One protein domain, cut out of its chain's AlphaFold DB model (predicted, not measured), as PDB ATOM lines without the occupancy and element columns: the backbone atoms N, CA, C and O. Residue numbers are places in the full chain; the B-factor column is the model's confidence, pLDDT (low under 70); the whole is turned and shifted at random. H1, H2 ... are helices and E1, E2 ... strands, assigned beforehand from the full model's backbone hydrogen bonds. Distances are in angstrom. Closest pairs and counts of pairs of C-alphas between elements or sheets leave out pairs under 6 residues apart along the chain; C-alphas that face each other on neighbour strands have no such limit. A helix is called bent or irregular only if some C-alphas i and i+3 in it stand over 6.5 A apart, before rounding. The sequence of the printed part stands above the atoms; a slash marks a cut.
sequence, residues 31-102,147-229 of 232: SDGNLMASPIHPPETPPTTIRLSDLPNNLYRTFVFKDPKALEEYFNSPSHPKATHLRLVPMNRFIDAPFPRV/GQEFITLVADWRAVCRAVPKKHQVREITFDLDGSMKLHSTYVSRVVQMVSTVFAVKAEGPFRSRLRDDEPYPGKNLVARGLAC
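AT A GLANCE: This is residues 31 to 102 and 147 to 229 of the 232 residues of an uncharacterized protein of Penicillium patulum (UniProt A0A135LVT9). A small sheet of four parallel strands, E2 E3 E4 E5, has H1 and H4 over one face as a second layer, and H3 packs on both of these helices without being on the sheet. H5 packs on H4 and only grazes the sheet, while E1 lies beyond the E2 edge, beside H1, and residues 41 to 46 stick out. The printed part has 155 residues with five named helices and five named strands, in the order E1 E2 H1 E3 H2 H3 E4 H4 E5 H5, of mixed class. It is compact, with a radius of gyration of the C-alphas of 16.0 A and spans of 48 by 38 by 30 A.

IN THESE COORDINATES: The sheet holds E2, residues 62 to 65, E3, residues 85 to 88, E4, residues 172 to 175, and E5, residues 208 to 211. H4, residues 185 to 202, is 25.7 A long, and H3, residues 147 to 163, is 24.6 A. H1 is residues 68 to 76, H2 residues 90 to 94, and H5 residues 220 to 228. E1, residues 34 to 39, is 16.4 A long and begins at C-alpha 34 (127.475, 206.835, 271.417). H5 ends at C-alpha 228 (156.410, 218.262, 292.898).

HOW THE PARTS SIT: E2 and E5 are edge strands. Backbone N and O atoms lie within hydrogen-bond range across each pair of neighbour strands: N 65 and O 87 at 2.8 A between E2 and E3, N 174 and O 86 at 2.8 A between E3 and E4, and N 175 and O 210 at 2.8 A between E4 and E5. E2, H1, E3 and E4, H4, E5 are strand-helix-strand units, two parallel neighbour strands with a helix between, each with a right-handed crossover. H4 lies over E4 and E5 at a height over the sheet of 9.9 A, along the strands. H3 touches H1, closest C-alphas Glu 72 and Val 160 at 4.5 A, at a shallow tilt of 18 degrees, the same way. H3 touches H4, Cys 161 and Val 198 at 6.2 A, at 12 degrees. H4 touches H5, Ser 189 and Val 223 at 5.0 A, at a steep tilt of 50 degrees. E1 and E2 are near each other. In H1, H3, H4 and H5 every O i to N i+4 pair is within hydrogen-bond range; in irregular H2, where C-alphas 90 and 93 are 6.7 A apart, 0 of 1 is, and 0 of 2 O i to N i+3 pairs.

THE WHOLE: The C-alphas farthest apart, of Asn 58 and Val 102, are 51.7 A apart. Residues 103 to 146 are not printed, and C-alphas 102 and 147 are 18.9 A apart across the cut. The link from E1 to E2 is long, 22 residues. Mean pLDDT of the printed part is 77.9, and 50 residues are under 70, among them 90 to 102.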
ATOM      1  N   SER A  31     127.857 204.281 275.407       89.44
ATOM      2  CA  SER A  31     126.808 203.265 275.277       89.44
ATOM      3  C   SER A  31     126.540 203.035 273.797       89.44
ATOM      4  O   SER A  31     126.231 203.985 273.079       89.44
ATOM      5  N   ASP A  32     126.696 201.797 273.327       86.38
ATOM      6  CA  ASP A  32     126.481 201.423 271.920       86.38
ATOM      7  C   ASP A  32     127.224 202.336 270.923       86.38
ATOM      8  O   ASP A  32     126.675 202.772 269.912       86.38
ATOM      9  N   GLY A  33     128.470 202.697 271.256       83.94
ATOM     10  CA  GLY A  33     129.314 203.589 270.450       83.94
ATOM     11  C   GLY A  33     128.939 205.075 270.509       83.94
ATOM     12  O   GLY A  33     129.620 205.891 269.901       83.94
ATOM     13  N   ASN A  34     127.898 205.449 271.254       88.00
ATOM     14  CA  ASN A  34     127.475 206.835 271.417       88.00
ATOM     15  C   ASN A  34     127.937 207.394 272.763       88.00
ATOM     16  O   ASN A  34     127.869 206.719 273.794       88.00
ATOM     17  N   LEU A  35     128.358 208.659 272.762       90.56
ATOM     18  CA  LEU A  35     128.632 209.395 273.991       90.56
ATOM     19  C   LEU A  35     127.321 209.816 274.640       90.56
ATOM     20  O   LEU A  35     126.549 210.597 274.081       90.56
ATOM     21  N   MET A  36     127.104 209.310 275.845       89.81
ATOM     22  CA  MET A  36     125.947 209.596 276.672       89.81
ATOM     23  C   MET A  36     126.363 210.453 277.863       89.81
ATOM     24  O   MET A  36     127.483 210.351 278.365       89.81
ATOM     25  N   ALA A  37     125.443 211.289 278.324       88.44
ATOM     26  CA  ALA A  37     125.579 212.112 279.506       88.44
ATOM     27  C   ALA A  37     124.462 211.774 280.493       88.44
ATOM     28  O   ALA A  37     123.285 211.754 280.135       88.44
ATOM     29  N   SER A  38     124.843 211.546 281.745       86.25
ATOM     30  CA  SER A  38     123.924 211.364 282.867       86.25
ATOM     31  C   SER A  38     124.318 212.316 283.990       86.25
ATOM     32  O   SER A  38     125.510 212.462 284.274       86.25
ATOM     33  N   PRO A  39     123.365 212.951 284.682       83.50
ATOM     34  CA  PRO A  39     123.689 213.726 285.862       83.50
ATOM     35  C   PRO A  39     124.182 212.796 286.973       83.50
ATOM     36  O   PRO A  39     123.701 211.673 287.129       83.50
ATOM     37  N   ILE A  40     125.143 213.267 287.765       78.69
ATOM     38  CA  ILE A  40     125.566 212.565 288.980       78.69
ATOM     39  C   ILE A  40     124.612 213.010 290.095       78.69
ATOM     40  O   ILE A  40     124.674 214.155 290.544       78.69
ATOM     41  N   HIS A  41     123.651 212.164 290.481       67.88
ATOM     42  CA  HIS A  41     122.684 212.439 291.554       67.88
ATOM     43  C   HIS A  41     122.769 211.403 292.689       67.88
ATOM     44  O   HIS A  41     123.084 210.242 292.430       67.88
ATOM     45  N   PRO A  42     122.465 211.808 293.940       53.44
ATOM     46  CA  PRO A  42     122.062 210.890 295.003       53.44
ATOM     47  C   PRO A  42     120.678 210.266 294.687       53.44
ATOM     48  O   PRO A  42     119.955 210.788 293.838       53.44
ATOM     49  N   PRO A  43     120.313 209.144 295.332       50.66
ATOM     50  CA  PRO A  43     119.568 208.018 294.740       50.66
ATOM     51  C   PRO A  43     118.060 208.217 294.473       50.66
ATOM     52  O   PRO A  43     117.355 207.242 294.237       50.66
ATOM     53  N   GLU A  44     117.534 209.439 294.503       51.72
ATOM     54  CA  GLU A  44     116.081 209.681 294.564       51.72
ATOM     55  C   GLU A  44     115.385 209.798 293.199       51.72
ATOM     56  O   GLU A  44     114.158 209.782 293.133       51.72
ATOM     57  N   THR A  45     116.128 209.890 292.093       54.47
ATOM     58  CA  THR A  45     115.555 209.999 290.739       54.47
ATOM     59  C   THR A  45     116.235 209.042 289.762       54.47
ATOM     60  O   THR A  45     117.455 208.869 289.830       54.47
ATOM     61  N   PRO A  46     115.478 208.404 288.846       57.53
ATOM     62  CA  PRO A  46     116.075 207.581 287.807       57.53
ATOM     63  C   PRO A  46     117.004 208.452 286.945       57.53
ATOM     64  O   PRO A  46     116.618 209.561 286.570       57.53
ATOM     65  N   PRO A  47     118.229 207.990 286.643       62.94
ATOM     66  CA  PRO A  47     119.195 208.789 285.906       62.94
ATOM     67  C   PRO A  47     118.709 209.020 284.474       62.94
ATOM     68  O   PRO A  47     118.752 208.118 283.634       62.94
ATOM     69  N   THR A  48     118.260 210.242 284.178       73.88
ATOM     70  CA  THR A  48     117.982 210.657 282.802       73.88
ATOM     71  C   THR A  48     119.289 210.641 282.022       73.88
ATOM     72  O   THR A  48     120.217 211.396 282.312       73.88
ATOM     73  N   THR A  49     119.362 209.751 281.037       82.56
ATOM     74  CA  THR A  49     120.522 209.597 280.163       82.56
ATOM     75  C   THR A  49     120.176 210.162 278.796       82.56
ATOM     76  O   THR A  49     119.194 209.745 278.186       82.56
ATOM     77  N   ILE A  50     120.986 211.094 278.305       86.12
ATOM     78  CA  ILE A  50     120.800 211.728 276.993       86.12
ATOM     79  C   ILE A  50     122.087 211.659 276.180       86.12
ATOM     80  O   ILE A  50     123.169 211.501 276.746       86.12
ATOM     81  N   ARG A  51     122.001 211.774 274.853       88.19
ATOM     82  CA  ARG A  51     123.209 211.847 274.025       88.19
ATOM     83  C   ARG A  51     123.932 213.156 274.293       88.19
ATOM     84  O   ARG A  51     123.319 214.210 274.452       88.19
ATOM     85  N   LEU A  52     125.256 213.100 274.292       86.44
ATOM     86  CA  LEU A  52     126.090 214.269 274.534       86.44
ATOM     87  C   LEU A  52     125.931 215.336 273.437       86.44
ATOM     88  O   LEU A  52     126.066 216.516 273.726       86.44
ATOM     89  N   SER A  53     125.621 214.945 272.196       86.19
ATOM     90  CA  SER A  53     125.308 215.866 271.087       86.19
ATOM     91  C   SER A  53     124.064 216.718 271.323       86.19
ATOM     92  O   SER A  53     123.962 217.806 270.770       86.19
ATOM     93  N   ASP A  54     123.136 216.226 272.142       85.00
ATOM     94  CA  ASP A  54     121.819 216.834 272.323       85.00
ATOM     95  C   ASP A  54     121.832 217.835 273.493       85.00
ATOM     96  O   ASP A  54     120.852 218.529 273.765       85.00
ATOM     97  N   LEU A  55     122.967 217.934 274.197       80.56
ATOM     98  CA  LEU A  55     123.180 218.898 275.265       80.56
ATOM     99  C   LEU A  55     123.424 220.309 274.703       80.56
ATOM    100  O   LEU A  55     124.174 220.480 273.742       80.56
ATOM    101  N   PRO A  56     122.874 221.361 275.335       75.56
ATOM    102  CA  PRO A  56     123.115 222.729 274.897       75.56
ATOM    103  C   PRO A  56     124.564 223.171 275.163       75.56
ATOM    104  O   PRO A  56     125.144 222.886 276.209       75.56
ATOM    105  N   ASN A  57     125.138 223.953 274.243       67.69
ATOM    106  CA  ASN A  57     126.546 224.387 274.290       67.69
ATOM    107  C   ASN A  57     126.913 225.306 275.472       67.69
ATOM    108  O   ASN A  57     128.084 225.407 275.825       67.69
ATOM    109  N   ASN A  58     125.940 225.972 276.102       58.53
ATOM    110  CA  ASN A  58     126.182 227.036 277.092       58.53
ATOM    111  C   ASN A  58     126.215 226.544 278.547       58.53
ATOM    112  O   ASN A  58     125.871 227.277 279.475       58.53
ATOM    113  N   LEU A  59     126.598 225.290 278.765       60.66
ATOM    114  CA  LEU A  59     126.584 224.682 280.087       60.66
ATOM    115  C   LEU A  59     127.979 224.719 280.716       60.66
ATOM    116  O   LEU A  59     128.855 223.934 280.365       60.66
ATOM    117  N   TYR A  60     128.174 225.610 281.691       57.56
ATOM    118  CA  TYR A  60     129.319 225.566 282.606       57.56
ATOM    119  C   TYR A  60     129.197 224.333 283.512       57.56
ATOM    120  O   TYR A  60     128.677 224.414 284.623       57.56
ATOM    121  N   ARG A  61     129.615 223.167 283.014       72.62
ATOM    122  CA  ARG A  61     129.553 221.891 283.738       72.62
ATOM    123  C   ARG A  61     130.915 221.210 283.761       72.62
ATOM    124  O   ARG A  61     131.690 221.312 282.808       72.62
ATOM    125  N   THR A  62     131.182 220.492 284.845       86.44
ATOM    126  CA  THR A  62     132.304 219.559 284.925       86.44
ATOM    127  C   THR A  62     131.889 218.257 284.257       86.44
ATOM    128  O   THR A  62     130.915 217.622 284.669       86.44
ATOM    129  N   PHE A  63     132.610 217.847 283.218       91.25
ATOM    130  CA  PHE A  63     132.394 216.537 282.608       91.25
ATOM    131  C   PHE A  63     133.253 215.508 283.324       91.25
ATOM    132  O   PHE A  63     134.465 215.665 283.461       91.25
ATOM    133  N   VAL A  64     132.611 214.454 283.801       91.00
ATOM    134  CA  VAL A  64     133.223 213.390 284.577       91.00
ATOM    135  C   VAL A  64     133.392 212.175 283.684       91.00
ATOM    136  O   VAL A  64     132.411 211.627 283.194       91.00
ATOM    137  N   PHE A  65     134.626 211.719 283.516       91.25
ATOM    138  CA  PHE A  65     134.955 210.533 282.736       91.25
ATOM    139  C   PHE A  65     135.516 209.456 283.662       91.25
ATOM    140  O   PHE A  65     136.576 209.631 284.264       91.25
ATOM    141  N   LYS A  66     134.803 208.329 283.780       86.19
ATOM    142  CA  LYS A  66     135.303 207.117 284.461       86.19
ATOM    143  C   LYS A  66     136.156 206.240 283.542       86.19
ATOM    144  O   LYS A  66     136.945 205.437 284.018       86.19
ATOM    145  N   ASP A  67     135.982 206.396 282.233       86.31
ATOM    146  CA  ASP A  67     136.644 205.604 281.204       86.31
ATOM    147  C   ASP A  67     137.527 206.497 280.323       86.31
ATOM    148  O   ASP A  67     136.995 207.430 279.710       86.31
ATOM    149  N   PRO A  68     138.835 206.214 280.201       89.00
ATOM    150  CA  PRO A  68     139.679 206.881 279.220       89.00
ATOM    151  C   PRO A  68     139.135 206.769 277.788       89.00
ATOM    152  O   PRO A  68     139.205 207.742 277.050       89.00
ATOM    153  N   LYS A  69     138.521 205.644 277.397       89.69
ATOM    154  CA  LYS A  69     137.985 205.468 276.032       89.69
ATOM    155  C   LYS A  69     136.843 206.429 275.721       89.69
ATOM    156  O   LYS A  69     136.765 206.962 274.621       89.69
ATOM    157  N   ALA A  70     135.984 206.706 276.702       91.25
ATOM    158  CA  ALA A  70     134.930 207.706 276.544       91.25
ATOM    159  C   ALA A  70     135.508 209.118 276.375       91.25
ATOM    160  O   ALA A  70     134.971 209.922 275.621       91.25
ATOM    161  N   LEU A  71     136.620 209.418 277.052       93.12
ATOM    162  CA  LEU A  71     137.310 210.696 276.902       93.12
ATOM    163  C   LEU A  71     138.054 210.808 275.565       93.12
ATOM    164  O   LEU A  71     138.099 211.884 274.978       93.12
ATOM    165  N   GLU A  72     138.635 209.712 275.080       93.88
ATOM    166  CA  GLU A  72     139.230 209.640 273.746       93.88
ATOM    167  C   GLU A  72     138.176 209.930 272.673       93.88
ATOM    168  O   GLU A  72     138.357 210.845 271.870       93.88
ATOM    169  N   GLU A  73     137.045 209.222 272.717       92.81
ATOM    170  CA  GLU A  73     135.944 209.426 271.774       92.81
ATOM    171  C   GLU A  73     135.390 210.856 271.848       92.81
ATOM    172  O   GLU A  73     135.117 211.483 270.825       92.81
ATOM    173  N   TYR A  74     135.308 211.420 273.057       92.19
ATOM    174  CA  TYR A  74     134.887 212.805 273.262       92.19
ATOM    175  C   TYR A  74     135.745 213.810 272.490       92.19
ATOM    176  O   TYR A  74     135.212 214.777 271.950       92.19
ATOM    177  N   PHE A  75     137.059 213.596 272.418       91.62
ATOM    178  CA  PHE A  75     137.943 214.488 271.670       91.62
ATOM    179  C   PHE A  75     137.993 214.198 270.172       91.62
ATOM    180  O   PHE A  75     138.265 215.117 269.397       91.62
ATOM    181  N   ASN A  76     137.727 212.959 269.760       89.81
ATOM    182  CA  ASN A  76     137.674 212.590 268.347       89.81
ATOM    183  C   ASN A  76     136.395 213.089 267.657       89.81
ATOM    184  O   ASN A  76     136.406 213.322 266.447       89.81
ATOM    185  N   SER A  77     135.313 213.299 268.412       82.31
ATOM    186  CA  SER A  77     134.036 213.769 267.879       82.31
ATOM    187  C   SER A  77     133.863 215.296 268.026       82.31
ATOM    188  O   SER A  77     133.794 215.819 269.141       82.31
ATOM    189  N   PRO A  78     133.750 216.060 266.919       69.25
ATOM    190  CA  PRO A  78     133.679 217.524 266.958       69.25
ATOM    191  C   PRO A  78     132.285 218.083 267.294       69.25
ATOM    192  O   PRO A  78     132.148 219.290 267.490       69.25
ATOM    193  N   SER A  79     131.245 217.243 267.331       74.12
ATOM    194  CA  SER A  79     129.837 217.665 267.408       74.12
ATOM    195  C   SER A  79     129.294 217.835 268.830       74.12
ATOM    196  O   SER A  79     128.092 218.016 269.007       74.12
ATOM    197  N   HIS A  80     130.145 217.735 269.848       77.88
ATOM    198  CA  HIS A  80     129.717 217.758 271.244       77.88
ATOM    199  C   HIS A  80     130.007 219.097 271.933       77.88
ATOM    200  O   HIS A  80     130.951 219.802 271.558       77.88
ATOM    201  N   PRO A  81     129.248 219.438 272.989       80.38
ATOM    202  CA  PRO A  81     129.547 220.584 273.831       80.38
ATOM    203  C   PRO A  81     130.971 220.536 274.386       80.38
ATOM    204  O   PRO A  81     131.482 219.491 274.808       80.38
ATOM    205  N   LYS A  82     131.619 221.702 274.411       83.56
ATOM    206  CA  LYS A  82     132.997 221.843 274.885       83.56
ATOM    207  C   LYS A  82     133.029 222.001 276.399       83.56
ATOM    208  O   LYS A  82     132.502 222.966 276.946       83.56
ATOM    209  N   ALA A  83     133.695 221.071 277.071       84.75
ATOM    210  CA  ALA A  83     133.924 221.145 278.498       84.75
ATOM    211  C   ALA A  83     135.004 222.184 278.812       84.75
ATOM    212  O   ALA A  83     136.053 222.242 278.169       84.75
ATOM    213  N   THR A  84     134.764 222.971 279.855       87.12
ATOM    214  CA  THR A  84     135.784 223.849 280.448       87.12
ATOM    215  C   THR A  84     136.439 223.215 281.674       87.12
ATOM    216  O   THR A  84     137.565 223.577 282.009       87.12
ATOM    217  N   HIS A  85     135.770 222.251 282.309       91.19
ATOM    218  CA  HIS A  85     136.244 221.541 283.494       91.19
ATOM    219  C   HIS A  85     136.046 220.038 283.297       91.19
ATOM    220  O   HIS A  85     134.971 219.604 282.878       91.19
ATOM    221  N   LEU A  86     137.071 219.246 283.605       92.62
ATOM    222  CA  LEU A  86     137.004 217.787 283.562       92.62
ATOM    223  C   LEU A  86     137.275 217.193 284.944       92.62
ATOM    224  O   LEU A  86     138.158 217.664 285.661       92.62
ATOM    225  N   ARG A  87     136.578 216.105 285.278       91.88
ATOM    226  CA  ARG A  87     136.966 215.192 286.357       91.88
ATOM    227  C   ARG A  87     137.278 213.822 285.777       91.88
ATOM    228  O   ARG A  87     136.453 213.242 285.077       91.88
ATOM    229  N   LEU A  88     138.455 213.295 286.075       91.25
ATOM    230  CA  LEU A  88     138.930 212.020 285.544       91.25
ATOM    231  C   LEU A  88     138.985 211.008 286.685       91.25
ATOM    232  O   LEU A  88     139.731 211.234 287.631       91.25
ATOM    233  N   VAL A  89     138.233 209.907 286.583       83.75
ATOM    234  CA  VAL A  89     138.133 208.835 287.605       83.75
ATOM    235  C   VAL A  89     138.710 207.480 287.125       83.75
ATOM    236  O   VAL A  89     138.147 206.429 287.418       83.75
ATOM    237  N   PRO A  90     139.787 207.433 286.321       65.50
ATOM    238  CA  PRO A  90     140.175 206.212 285.599       65.50
ATOM    239  C   PRO A  90     140.644 205.041 286.447       65.50
ATOM    240  O   PRO A  90     140.744 203.926 285.937       65.50
ATOM    241  N   MET A  91     141.062 205.299 287.682       67.69
ATOM    242  CA  MET A  91     141.796 204.307 288.459       67.69
ATOM    243  C   MET A  91     140.867 203.303 289.152       67.69
ATOM    244  O   MET A  91     141.339 202.272 289.626       67.69
ATOM    245  N   ASN A  92     139.550 203.544 289.135       56.66
ATOM    246  CA  ASN A  92     138.554 202.689 289.779       56.66
ATOM    247  C   ASN A  92     138.423 201.293 289.140       56.66
ATOM    248  O   ASN A  92     138.175 200.322 289.848       56.66
ATOM    249  N   ARG A  93     138.656 201.150 287.827       54.56
ATOM    250  CA  ARG A  93     138.446 199.885 287.097       54.56
ATOM    251  C   ARG A  93     139.385 198.751 287.504       54.56
ATOM    252  O   ARG A  93     139.065 197.590 287.285       54.56
ATOM    253  N   PHE A  94     140.523 199.055 288.126       53.75
ATOM    254  CA  PHE A  94     141.471 198.030 288.589       53.75
ATOM    255  C   PHE A  94     141.010 197.359 289.890       53.75
ATOM    256  O   PHE A  94     141.634 196.401 290.352       53.75
ATOM    257  N   ILE A  95     139.909 197.833 290.488       48.69
ATOM    258  CA  ILE A  95     139.378 197.321 291.751       48.69
ATOM    259  C   ILE A  95     138.414 196.146 291.590       48.69
ATOM    260  O   ILE A  95     138.377 195.299 292.484       48.69
ATOM    261  N   ASP A  96     137.715 196.015 290.468       44.66
ATOM    262  CA  ASP A  96     136.606 195.054 290.391       44.66
ATOM    263  C   ASP A  96     137.055 193.590 290.226       44.66
ATOM    264  O   ASP A  96     136.262 192.669 290.420       44.66
ATOM    265  N   ALA A  97     138.343 193.338 289.959       45.34
ATOM    266  CA  ALA A  97     138.908 191.993 290.053       45.34
ATOM    267  C   ALA A  97     139.202 191.631 291.529       45.34
ATOM    268  O   ALA A  97     139.929 192.375 292.208       45.34
ATOM    269  N   PRO A  98     138.682 190.503 292.057       41.56
ATOM    270  CA  PRO A  98     138.974 190.074 293.421       41.56
ATOM    271  C   PRO A  98     140.481 189.872 293.613       41.56
ATOM    272  O   PRO A  98     141.182 189.420 292.707       41.56
ATOM    273  N   PHE A  99     140.987 190.200 294.806       39.62
ATOM    274  CA  PHE A  99     142.357 189.850 295.176       39.62
ATOM    275  C   PHE A  99     142.548 188.331 295.016       39.62
ATOM    276  O   PHE A  99     141.691 187.573 295.491       39.62
ATOM    277  N   PRO A 100     143.645 187.847 294.400       38.03
ATOM    278  CA  PRO A 100     144.006 186.444 294.553       38.03
ATOM    279  C   PRO A 100     144.105 186.135 296.055       38.03
ATOM    280  O   PRO A 100     144.645 186.934 296.824       38.03
ATOM    281  N   ARG A 101     143.494 185.021 296.487       32.78
ATOM    282  CA  ARG A 101     143.373 184.658 297.909       32.78
ATOM    283  C   ARG A 101     144.739 184.710 298.602       32.78
ATOM    284  O   ARG A 101     145.709 184.135 298.117       32.78
ATOM    285  N   VAL A 102     144.768 185.367 299.760       36.25
ATOM    286  CA  VAL A 102     145.924 185.445 300.659       36.25
ATOM    287  C   VAL A 102     146.307 184.033 301.105       36.25
ATOM    288  O   VAL A 102     145.492 183.337 301.711       36.25
ATOM    289  N   GLY A 147     150.143 192.412 284.908       53.47
ATOM    290  CA  GLY A 147     150.892 193.503 284.251       53.47
ATOM    291  C   GLY A 147     150.212 194.068 282.991       53.47
ATOM    292  O   GLY A 147     150.386 195.243 282.667       53.47
ATOM    293  N   GLN A 148     149.373 193.255 282.348       58.62
ATOM    294  CA  GLN A 148     148.538 193.607 281.211       58.62
ATOM    295  C   GLN A 148     147.514 194.715 281.501       58.62
ATOM    296  O   GLN A 148     147.338 195.611 280.678       58.62
ATOM    297  N   GLU A 149     146.858 194.706 282.653       62.97
ATOM    298  CA  GLU A 149     145.856 195.692 283.048       62.97
ATOM    299  C   GLU A 149     146.496 197.075 283.193       62.97
ATOM    300  O   GLU A 149     145.986 198.059 282.659       62.97
ATOM    301  N   PHE A 150     147.668 197.155 283.826       69.75
ATOM    302  CA  PHE A 150     148.404 198.416 283.928       69.75
ATOM    303  C   PHE A 150     148.927 198.905 282.573       69.75
ATOM    304  O   PHE A 150     148.851 200.098 282.277       69.75
ATOM    305  N   ILE A 151     149.429 197.999 281.727       69.31
ATOM    306  CA  ILE A 151     149.822 198.345 280.353       69.31
ATOM    307  C   ILE A 151     148.627 198.915 279.592       69.31
ATOM    308  O   ILE A 151     148.756 199.961 278.958       69.31
ATOM    309  N   THR A 152     147.469 198.263 279.697       74.44
ATOM    310  CA  THR A 152     146.224 198.678 279.039       74.44
ATOM    311  C   THR A 152     145.795 200.056 279.527       74.44
ATOM    312  O   THR A 152     145.552 200.937 278.712       74.44
ATOM    313  N   LEU A 153     145.830 200.303 280.840       75.94
ATOM    314  CA  LEU A 153     145.541 201.616 281.415       75.94
ATOM    315  C   LEU A 153     146.409 202.726 280.825       75.94
ATOM    316  O   LEU A 153     145.919 203.791 280.453       75.94
ATOM    317  N   VAL A 154     147.725 202.504 280.798       79.00
ATOM    318  CA  VAL A 154     148.661 203.513 280.304       79.00
ATOM    319  C   VAL A 154     148.510 203.683 278.796       79.00
ATOM    320  O   VAL A 154     148.631 204.805 278.302       79.00
ATOM    321  N   ALA A 155     148.239 202.604 278.058       82.06
ATOM    322  CA  ALA A 155     147.958 202.655 276.629       82.06
ATOM    323  C   ALA A 155     146.696 203.480 276.335       82.06
ATOM    324  O   ALA A 155     146.759 204.381 275.496       82.06
ATOM    325  N   ASP A 156     145.614 203.248 277.079       86.69
ATOM    326  CA  ASP A 156     144.351 203.979 276.970       86.69
ATOM    327  C   ASP A 156     144.553 205.472 277.295       86.69
ATOM    328  O   ASP A 156     144.170 206.350 276.521       86.69
ATOM    329  N   TRP A 157     145.270 205.802 278.375       88.88
ATOM    330  CA  TRP A 157     145.591 207.200 278.695       88.88
ATOM    331  C   TRP A 157     146.510 207.867 277.672       88.88
ATOM    332  O   TRP A 157     146.380 209.061 277.401       88.88
ATOM    333  N   ARG A 158     147.429 207.115 277.061       90.00
ATOM    334  CA  ARG A 158     148.231 207.612 275.936       90.00
ATOM    335  C   ARG A 158     147.372 207.877 274.702       90.00
ATOM    336  O   ARG A 158     147.664 208.831 273.983       90.00
ATOM    337  N   ALA A 159     146.349 207.064 274.454       90.94
ATOM    338  CA  ALA A 159     145.402 207.268 273.365       90.94
ATOM    339  C   ALA A 159     144.602 208.561 273.567       90.94
ATOM    340  O   ALA A 159     144.649 209.434 272.700       90.94
ATOM    341  N   VAL A 160     144.060 208.776 274.772       92.81
ATOM    342  CA  VAL A 160     143.448 210.057 275.166       92.81
ATOM    343  C   VAL A 160     144.394 211.225 274.904       92.81
ATOM    344  O   VAL A 160     144.037 212.172 274.211       92.81
ATOM    345  N   CYS A 161     145.630 211.159 275.409       93.62
ATOM    346  CA  CYS A 161     146.617 212.224 275.231       93.62
ATOM    347  C   CYS A 161     146.872 212.566 273.751       93.62
ATOM    348  O   CYS A 161     147.112 213.733 273.417       93.62
ATOM    349  N   ARG A 162     146.828 211.575 272.851       94.38
ATOM    350  CA  ARG A 162     146.922 211.809 271.403       94.38
ATOM    351  C   ARG A 162     145.677 212.515 270.870       94.38
ATOM    352  O   ARG A 162     145.850 213.505 270.162       94.38
ATOM    353  N   ALA A 163     144.488 212.063 271.267       94.06
ATOM    354  CA  ALA A 163     143.200 212.604 270.835       94.06
ATOM    355  C   ALA A 163     142.950 214.050 271.293       94.06
ATOM    356  O   ALA A 163     142.328 214.813 270.560       94.06
ATOM    357  N   VAL A 164     143.480 214.471 272.455       94.06
ATOM    358  CA  VAL A 164     143.327 215.855 272.949       94.06
ATOM    359  C   VAL A 164     143.702 216.860 271.844       94.06
ATOM    360  O   VAL A 164     144.851 216.849 271.379       94.06
ATOM    361  N   PRO A 165     142.792 217.755 271.421       92.94
ATOM    362  CA  PRO A 165     143.071 218.703 270.354       92.94
ATOM    363  C   PRO A 165     143.973 219.837 270.846       92.94
ATOM    364  O   PRO A 165     143.975 220.201 272.023       92.94
ATOM    365  N   LYS A 166     144.742 220.430 269.928       94.38
ATOM    366  CA  LYS A 166     145.470 221.677 270.208       94.38
ATOM    367  C   LYS A 166     144.476 222.821 270.416       94.38
ATOM    368  O   LYS A 166     143.451 222.863 269.743       94.38
ATOM    369  N   LYS A 167     144.835 223.776 271.277       93.56
ATOM    370  CA  LYS A 167     144.002 224.927 271.653       93.56
ATOM    371  C   LYS A 167     142.633 224.499 272.192       93.56
ATOM    372  O   LYS A 167     141.602 225.053 271.817       93.56
ATOM    373  N   HIS A 168     142.602 223.480 273.049       91.62
ATOM    374  CA  HIS A 168     141.357 223.110 273.716       91.62
ATOM    375  C   HIS A 168     140.953 224.156 274.766       91.62
ATOM    376  O   HIS A 168     141.796 224.828 275.362       91.62
ATOM    377  N   GLN A 169     139.655 224.216 275.061       90.38
ATOM    378  CA  GLN A 169     139.065 225.185 275.996       90.38
ATOM    379  C   GLN A 169     138.995 224.687 277.449       90.38
ATOM    380  O   GLN A 169     138.526 225.414 278.325       90.38
ATOM    381  N   VAL A 170     139.467 223.463 277.722       91.75
ATOM    382  CA  VAL A 170     139.571 222.929 279.088       91.75
ATOM    383  C   VAL A 170     140.535 223.795 279.898       91.75
ATOM    384  O   VAL A 170     141.703 223.930 279.535       91.75
ATOM    385  N   ARG A 171     140.032 224.368 280.991       92.12
ATOM    386  CA  ARG A 171     140.763 225.235 281.925       92.12
ATOM    387  C   ARG A 171     141.227 224.481 283.161       92.12
ATOM    388  O   ARG A 171     142.255 224.832 283.731       92.12
ATOM    389  N   GLU A 172     140.481 223.460 283.576       93.25
ATOM    390  CA  GLU A 172     140.812 222.686 284.767       93.25
ATOM    391  C   GLU A 172     140.547 221.189 284.596       93.25
ATOM    392  O   GLU A 172     139.510 220.781 284.068       93.25
ATOM    393  N   ILE A 173     141.474 220.381 285.109       93.56
ATOM    394  CA  ILE A 173     141.286 218.946 285.323       93.56
ATOM    395  C   ILE A 173     141.424 218.616 286.803       93.56
ATOM    396  O   ILE A 173     142.433 218.936 287.436       93.56
ATOM    397  N   THR A 174     140.432 217.906 287.327       92.50
ATOM    398  CA  THR A 174     140.484 217.265 288.639       92.50
ATOM    399  C   THR A 174     140.688 215.763 288.459       92.50
ATOM    400  O   THR A 174     139.879 215.091 287.820       92.50
ATOM    401  N   PHE A 175     141.769 215.225 289.014       90.25
ATOM    402  CA  PHE A 175     142.009 213.786 289.067       90.25
ATOM    403  C   PHE A 175     141.382 213.216 290.334       90.25
ATOM    404  O   PHE A 175     141.741 213.617 291.441       90.25
ATOM    405  N   ASP A 176     140.454 212.291 290.141       87.56
ATOM    406  CA  ASP A 176     139.877 211.454 291.178       87.56
ATOM    407  C   ASP A 176     140.685 210.153 291.209       87.56
ATOM    408  O   ASP A 176     140.775 209.421 290.214       87.56
ATOM    409  N   LEU A 177     141.377 209.946 292.323       79.75
ATOM    410  CA  LEU A 177     142.236 208.796 292.551       79.75
ATOM    411  C   LEU A 177     141.458 207.647 293.194       79.75
ATOM    412  O   LEU A 177     142.092 206.662 293.591       79.75
ATOM    413  N   ASP A 178     140.124 207.732 293.254       71.88
ATOM    414  CA  ASP A 178     139.337 206.731 293.945       71.88
ATOM    415  C   ASP A 178     139.527 205.386 293.249       71.88
ATOM    416  O   ASP A 178     139.588 205.253 292.021       71.88
ATOM    417  N   GLY A 179     139.748 204.377 294.074       64.88
ATOM    418  CA  GLY A 179     140.140 203.049 293.647       64.88
ATOM    419  C   GLY A 179     141.588 202.866 293.151       64.88
ATOM    420  O   GLY A 179     141.981 201.765 292.770       64.88
ATOM    421  N   SER A 180     142.462 203.869 293.273       68.88
ATOM    422  CA  SER A 180     143.906 203.702 293.009       68.88
ATOM    423  C   SER A 180     144.647 202.906 294.090       68.88
ATOM    424  O   SER A 180     145.863 202.751 294.009       68.88
ATOM    425  N   MET A 181     143.962 202.423 295.132       64.81
ATOM    426  CA  MET A 181     144.585 201.747 296.283       64.81
ATOM    427  C   MET A 181     145.348 200.475 295.899       64.81
ATOM    428  O   MET A 181     146.275 200.075 296.598       64.81
ATOM    429  N   LYS A 182     144.981 199.852 294.774       61.81
ATOM    430  CA  LYS A 182     145.671 198.674 294.238       61.81
ATOM    431  C   LYS A 182     146.891 199.018 293.378       61.81
ATOM    432  O   LYS A 182     147.561 198.110 292.909       61.81
ATOM    433  N   LEU A 183     147.183 200.298 293.148       65.12
ATOM    434  CA  LEU A 183     148.319 200.752 292.349       65.12
ATOM    435  C   LEU A 183     149.351 201.450 293.235       65.12
ATOM    436  O   LEU A 183     149.016 202.241 294.117       65.12
ATOM    437  N   HIS A 184     150.632 201.212 292.952       68.19
ATOM    438  CA  HIS A 184     151.702 201.953 293.611       68.19
ATOM    439  C   HIS A 184     151.616 203.446 293.255       68.19
ATOM    440  O   HIS A 184     151.470 203.812 292.084       68.19
ATOM    441  N   SER A 185     151.770 204.316 294.253       65.88
ATOM    442  CA  SER A 185     151.606 205.770 294.114       65.88
ATOM    443  C   SER A 185     152.489 206.375 293.018       65.88
ATOM    444  O   SER A 185     152.029 207.230 292.274       65.88
ATOM    445  N   THR A 186     153.716 205.880 292.826       66.25
ATOM    446  CA  THR A 186     154.606 206.316 291.731       66.25
ATOM    447  C   THR A 186     154.008 206.092 290.340       66.25
ATOM    448  O   THR A 186     154.206 206.917 289.449       66.25
ATOM    449  N   TYR A 187     153.277 204.995 290.120       72.44
ATOM    450  CA  TYR A 187     152.620 204.750 288.835       72.44
ATOM    451  C   TYR A 187     151.452 205.707 288.625       72.44
ATOM    452  O   TYR A 187     151.324 206.288 287.546       72.44
ATOM    453  N   VAL A 188     150.663 205.929 289.677       75.56
ATOM    454  CA  VAL A 188     149.569 206.904 289.680       75.56
ATOM    455  C   VAL A 188     150.110 208.307 289.382       75.56
ATOM    456  O   VAL A 188     149.618 208.958 288.464       75.56
ATOM    457  N   SER A 189     151.191 208.736 290.050       74.62
ATOM    458  CA  SER A 189     151.885 210.003 289.767       74.62
ATOM    459  C   SER A 189     152.280 210.135 288.307       74.62
ATOM    460  O   SER A 189     152.035 211.175 287.710       74.62
ATOM    461  N   ARG A 190     152.870 209.090 287.716       77.06
ATOM    462  CA  ARG A 190     153.325 209.122 286.320       77.06
ATOM    463  C   ARG A 190     152.165 209.293 285.344       77.06
ATOM    464  O   ARG A 190     152.282 210.082 284.409       77.06
ATOM    465  N   VAL A 191     151.048 208.591 285.552       83.12
ATOM    466  CA  VAL A 191     149.861 208.751 284.696       83.12
ATOM    467  C   VAL A 191     149.264 210.146 284.868       83.12
ATOM    468  O   VAL A 191     149.040 210.828 283.870       83.12
ATOM    469  N   VAL A 192     149.087 210.606 286.111       87.06
ATOM    470  CA  VAL A 192     148.580 211.957 286.406       87.06
ATOM    471  C   VAL A 192     149.465 213.021 285.758       87.06
ATOM    472  O   VAL A 192     148.945 213.910 285.093       87.06
ATOM    473  N   GLN A 193     150.791 212.901 285.879       85.69
ATOM    474  CA  GLN A 193     151.758 213.826 285.288       85.69
ATOM    475  C   GLN A 193     151.705 213.826 283.760       85.69
ATOM    476  O   GLN A 193     151.730 214.888 283.140       85.69
ATOM    477  N   MET A 194     151.639 212.644 283.138       88.81
ATOM    478  CA  MET A 194     151.552 212.509 281.685       88.81
ATOM    479  C   MET A 194     150.301 213.212 281.155       88.81
ATOM    480  O   MET A 194     150.391 214.028 280.238       88.81
ATOM    481  N   VAL A 195     149.144 212.912 281.747       91.69
ATOM    482  CA  VAL A 195     147.864 213.484 281.325       91.69
ATOM    483  C   VAL A 195     147.847 214.989 281.590       91.69
ATOM    484  O   VAL A 195     147.573 215.760 280.674       91.69
ATOM    485  N   SER A 196     148.214 215.437 282.795       91.50
ATOM    486  CA  SER A 196     148.201 216.863 283.141       91.50
ATOM    487  C   SER A 196     149.124 217.690 282.247       91.50
ATOM    488  O   SER A 196     148.732 218.767 281.801       91.50
ATOM    489  N   THR A 197     150.310 217.170 281.916       91.88
ATOM    490  CA  THR A 197     151.278 217.851 281.043       91.88
ATOM    491  C   THR A 197     150.733 218.006 279.629       91.88
ATOM    492  O   THR A 197     150.818 219.089 279.056       91.88
ATOM    493  N   VAL A 198     150.151 216.949 279.052       94.38
ATOM    494  CA  VAL A 198     149.616 217.007 277.683       94.38
ATOM    495  C   VAL A 198     148.484 218.022 277.572       94.38
ATOM    496  O   VAL A 198     148.472 218.809 276.627       94.38
ATOM    497  N   PHE A 199     147.571 218.043 278.544       94.69
ATOM    498  CA  PHE A 199     146.513 219.049 278.583       94.69
ATOM    499  C   PHE A 199     147.069 220.461 278.793       94.69
ATOM    500  O   PHE A 199     146.687 221.379 278.078       94.69
ATOM    501  N   ALA A 200     148.035 220.651 279.691       94.50
ATOM    502  CA  ALA A 200     148.662 221.958 279.878       94.50
ATOM    503  C   ALA A 200     149.314 222.483 278.585       94.50
ATOM    504  O   ALA A 200     149.132 223.643 278.225       94.50
ATOM    505  N   VAL A 201     150.033 221.624 277.855       95.81
ATOM    506  CA  VAL A 201     150.728 221.983 276.605       95.81
ATOM    507  C   VAL A 201     149.757 222.273 275.458       95.81
ATOM    508  O   VAL A 201     150.060 223.077 274.578       95.81
ATOM    509  N   LYS A 202     148.600 221.605 275.429       95.31
ATOM    510  CA  LYS A 202     147.607 221.745 274.355       95.31
ATOM    511  C   LYS A 202     146.507 222.766 274.664       95.31
ATOM    512  O   LYS A 202     145.685 223.019 273.779       95.31
ATOM    513  N   ALA A 203     146.489 223.364 275.852       94.38
ATOM    514  CA  ALA A 203     145.488 224.350 276.239       94.38
ATOM    515  C   ALA A 203     145.569 225.634 275.396       94.38
ATOM    516  O   ALA A 203     146.640 226.064 274.970       94.38
ATOM    517  N   GLU A 204     144.418 226.264 275.153       93.12
ATOM    518  CA  GLU A 204     144.344 227.584 274.508       93.12
ATOM    519  C   GLU A 204     144.793 228.724 275.440       93.12
ATOM    520  O   GLU A 204     145.242 229.770 274.977       93.12
ATOM    521  N   GLY A 205     144.687 228.524 276.755       91.44
ATOM    522  CA  GLY A 205     144.971 229.540 277.764       91.44
ATOM    523  C   GLY A 205     145.400 228.936 279.101       91.44
ATOM    524  O   GLY A 205     145.860 227.793 279.138       91.44
ATOM    525  N   PRO A 206     145.263 229.686 280.211       91.38
ATOM    526  CA  PRO A 206     145.659 229.214 281.532       91.38
ATOM    527  C   PRO A 206     145.003 227.877 281.882       91.38
ATOM    528  O   PRO A 206     143.779 227.741 281.815       91.38
ATOM    529  N   PHE A 207     145.831 226.916 282.284       93.06
ATOM    530  CA  PHE A 207     145.415 225.560 282.612       93.06
ATOM    531  C   PHE A 207     145.792 225.208 284.052       93.06
ATOM    532  O   PHE A 207     146.879 225.548 284.523       93.06
ATOM    533  N   ARG A 208     144.894 224.508 284.748       91.94
ATOM    534  CA  ARG A 208     145.097 224.010 286.109       91.94
ATOM    535  C   ARG A 208     144.845 222.509 286.169       91.94
ATOM    536  O   ARG A 208     143.900 221.996 285.579       91.94
ATOM    537  N   SER A 209     145.662 221.809 286.943       91.25
ATOM    538  CA  SER A 209     145.427 220.411 287.301       91.25
ATOM    539  C   SER A 209     145.489 220.252 288.809       91.25
ATOM    540  O   SER A 209     146.428 220.756 289.428       91.25
ATOM    541  N   ARG A 210     144.543 219.517 289.392       89.75
ATOM    542  CA  ARG A 210     144.534 219.204 290.824       89.75
ATOM    543  C   ARG A 210     144.105 217.770 291.089       89.75
ATOM    544  O   ARG A 210     143.446 217.145 290.263       89.75
ATOM    545  N   LEU A 211     144.493 217.262 292.252       87.12
ATOM    546  CA  LEU A 211     143.904 216.050 292.815       87.12
ATOM    547  C   LEU A 211     142.611 216.435 293.538       87.12
ATOM    548  O   LEU A 211     142.521 217.537 294.077       87.12
ATOM    549  N   ARG A 212     141.626 215.542 293.555       85.12
ATOM    550  CA  ARG A 212     140.353 215.759 294.242       85.12
ATOM    551  C   ARG A 212     140.565 215.954 295.748       85.12
ATOM    552  O   ARG A 212     141.249 215.155 296.387       85.12
ATOM    553  N   ASP A 213     140.027 217.035 296.318       72.44
ATOM    554  CA  ASP A 213     140.341 217.476 297.687       72.44
ATOM    555  C   ASP A 213     139.693 216.614 298.778       72.44
ATOM    556  O   ASP A 213     140.359 216.272 299.754       72.44
ATOM    557  N   ASP A 214     138.446 216.201 298.559       74.06
ATOM    558  CA  ASP A 214     137.556 215.477 299.477       74.06
ATOM    559  C   ASP A 214     137.751 213.948 299.489       74.06
ATOM    560  O   ASP A 214     136.957 213.221 300.080       74.06
ATOM    561  N   GLU A 215     138.800 213.442 298.842       66.94
ATOM    562  CA  GLU A 215     138.967 212.011 298.597       66.94
ATOM    563  C   GLU A 215     139.846 211.299 299.651       66.94
ATOM    564  O   GLU A 215     140.982 211.731 299.903       66.94
ATOM    565  N   PRO A 216     139.393 210.164 300.225       63.47
ATOM    566  CA  PRO A 216     140.158 209.378 301.188       63.47
ATOM    567  C   PRO A 216     141.162 208.439 300.493       63.47
ATOM    568  O   PRO A 216     141.117 207.225 300.677       63.47
ATOM    569  N   TYR A 217     142.097 208.981 299.705       67.88
ATOM    570  CA  TYR A 217     143.211 208.204 299.144       67.88
ATOM    571  C   TYR A 217     144.481 208.356 300.004       67.88
ATOM    572  O   TYR A 217     145.124 209.412 299.969       67.88
ATOM    573  N   PRO A 218     144.923 207.315 300.747       65.06
ATOM    574  CA  PRO A 218     146.088 207.402 301.638       65.06
ATOM    575  C   PRO A 218     147.393 207.770 300.917       65.06
ATOM    576  O   PRO A 218     148.272 208.418 301.485       65.06
ATOM    577  N   GLY A 219     147.515 207.395 299.639       65.56
ATOM    578  CA  GLY A 219     148.682 207.684 298.806       65.56
ATOM    579  C   GLY A 219     148.724 209.105 298.233       65.56
ATOM    580  O   GLY A 219     149.697 209.448 297.564       65.56
ATOM    581  N   LYS A 220     147.713 209.951 298.479       73.12
ATOM    582  CA  LYS A 220     147.563 211.270 297.839       73.12
ATOM    583  C   LYS A 220     148.766 212.183 298.068       73.12
ATOM    584  O   LYS A 220     149.253 212.810 297.132       73.12
ATOM    585  N   ASN A 221     149.307 212.189 299.287       72.50
ATOM    586  CA  ASN A 221     150.507 212.959 299.625       72.50
ATOM    587  C   ASN A 221     151.750 212.465 298.876       72.50
ATOM    588  O   ASN A 221     152.579 213.272 298.463       72.50
ATOM    589  N   LEU A 222     151.884 211.150 298.678       69.44
ATOM    590  CA  LEU A 222     152.982 210.575 297.899       69.44
ATOM    591  C   LEU A 222     152.832 210.929 296.420       69.44
ATOM    592  O   LEU A 222     153.816 211.294 295.782       69.44
ATOM    593  N   VAL A 223     151.597 210.898 295.907       68.50
ATOM    594  CA  VAL A 223     151.312 211.298 294.529       68.50
ATOM    595  C   VAL A 223     151.670 212.763 294.309       68.50
ATOM    596  O   VAL A 223     152.427 213.069 293.391       68.50
ATOM    597  N   ALA A 224     151.198 213.649 295.190       74.75
ATOM    598  CA  ALA A 224     151.489 215.077 295.149       74.75
ATOM    599  C   ALA A 224     152.995 215.374 295.245       74.75
ATOM    600  O   ALA A 224     153.508 216.180 294.473       74.75
ATOM    601  N   ARG A 225     153.731 214.681 296.129       68.56
ATOM    602  CA  ARG A 225     155.200 214.790 296.201       68.56
ATOM    603  C   ARG A 225     155.870 214.338 294.906       68.56
ATOM    604  O   ARG A 225     156.747 215.037 294.418       68.56
ATOM    605  N   GLY A 226     155.424 213.223 294.325       63.72
ATOM    606  CA  GLY A 226     155.931 212.731 293.042       63.72
ATOM    607  C   GLY A 226     155.724 213.720 291.889       63.72
ATOM    608  O   GLY A 226     156.569 213.794 291.005       63.72
ATOM    609  N   LEU A 227     154.649 214.516 291.925       67.25
ATOM    610  CA  LEU A 227     154.394 215.596 290.961       67.25
ATOM    611  C   LEU A 227     155.246 216.850 291.225       67.25
ATOM    612  O   LEU A 227     155.546 217.592 290.293       67.25
ATOM    613  N   ALA A 228     155.613 217.104 292.485       63.66
ATOM    614  CA  ALA A 228     156.410 218.262 292.898       63.66
ATOM    615  C   ALA A 228     157.927 218.052 292.741       63.66
ATOM    616  O   ALA A 228     158.679 219.028 292.665       63.66
ATOM    617  N   CYS A 229     158.393 216.803 292.687       49.09
ATOM    618  CA  CYS A 229     159.785 216.488 292.398       49.09
ATOM    619  C   CYS A 229     160.128 216.916 290.963       49.09
ATOM    620  O   CYS A 229     159.719 216.285 289.989       49.09
TER     621      CYS A 229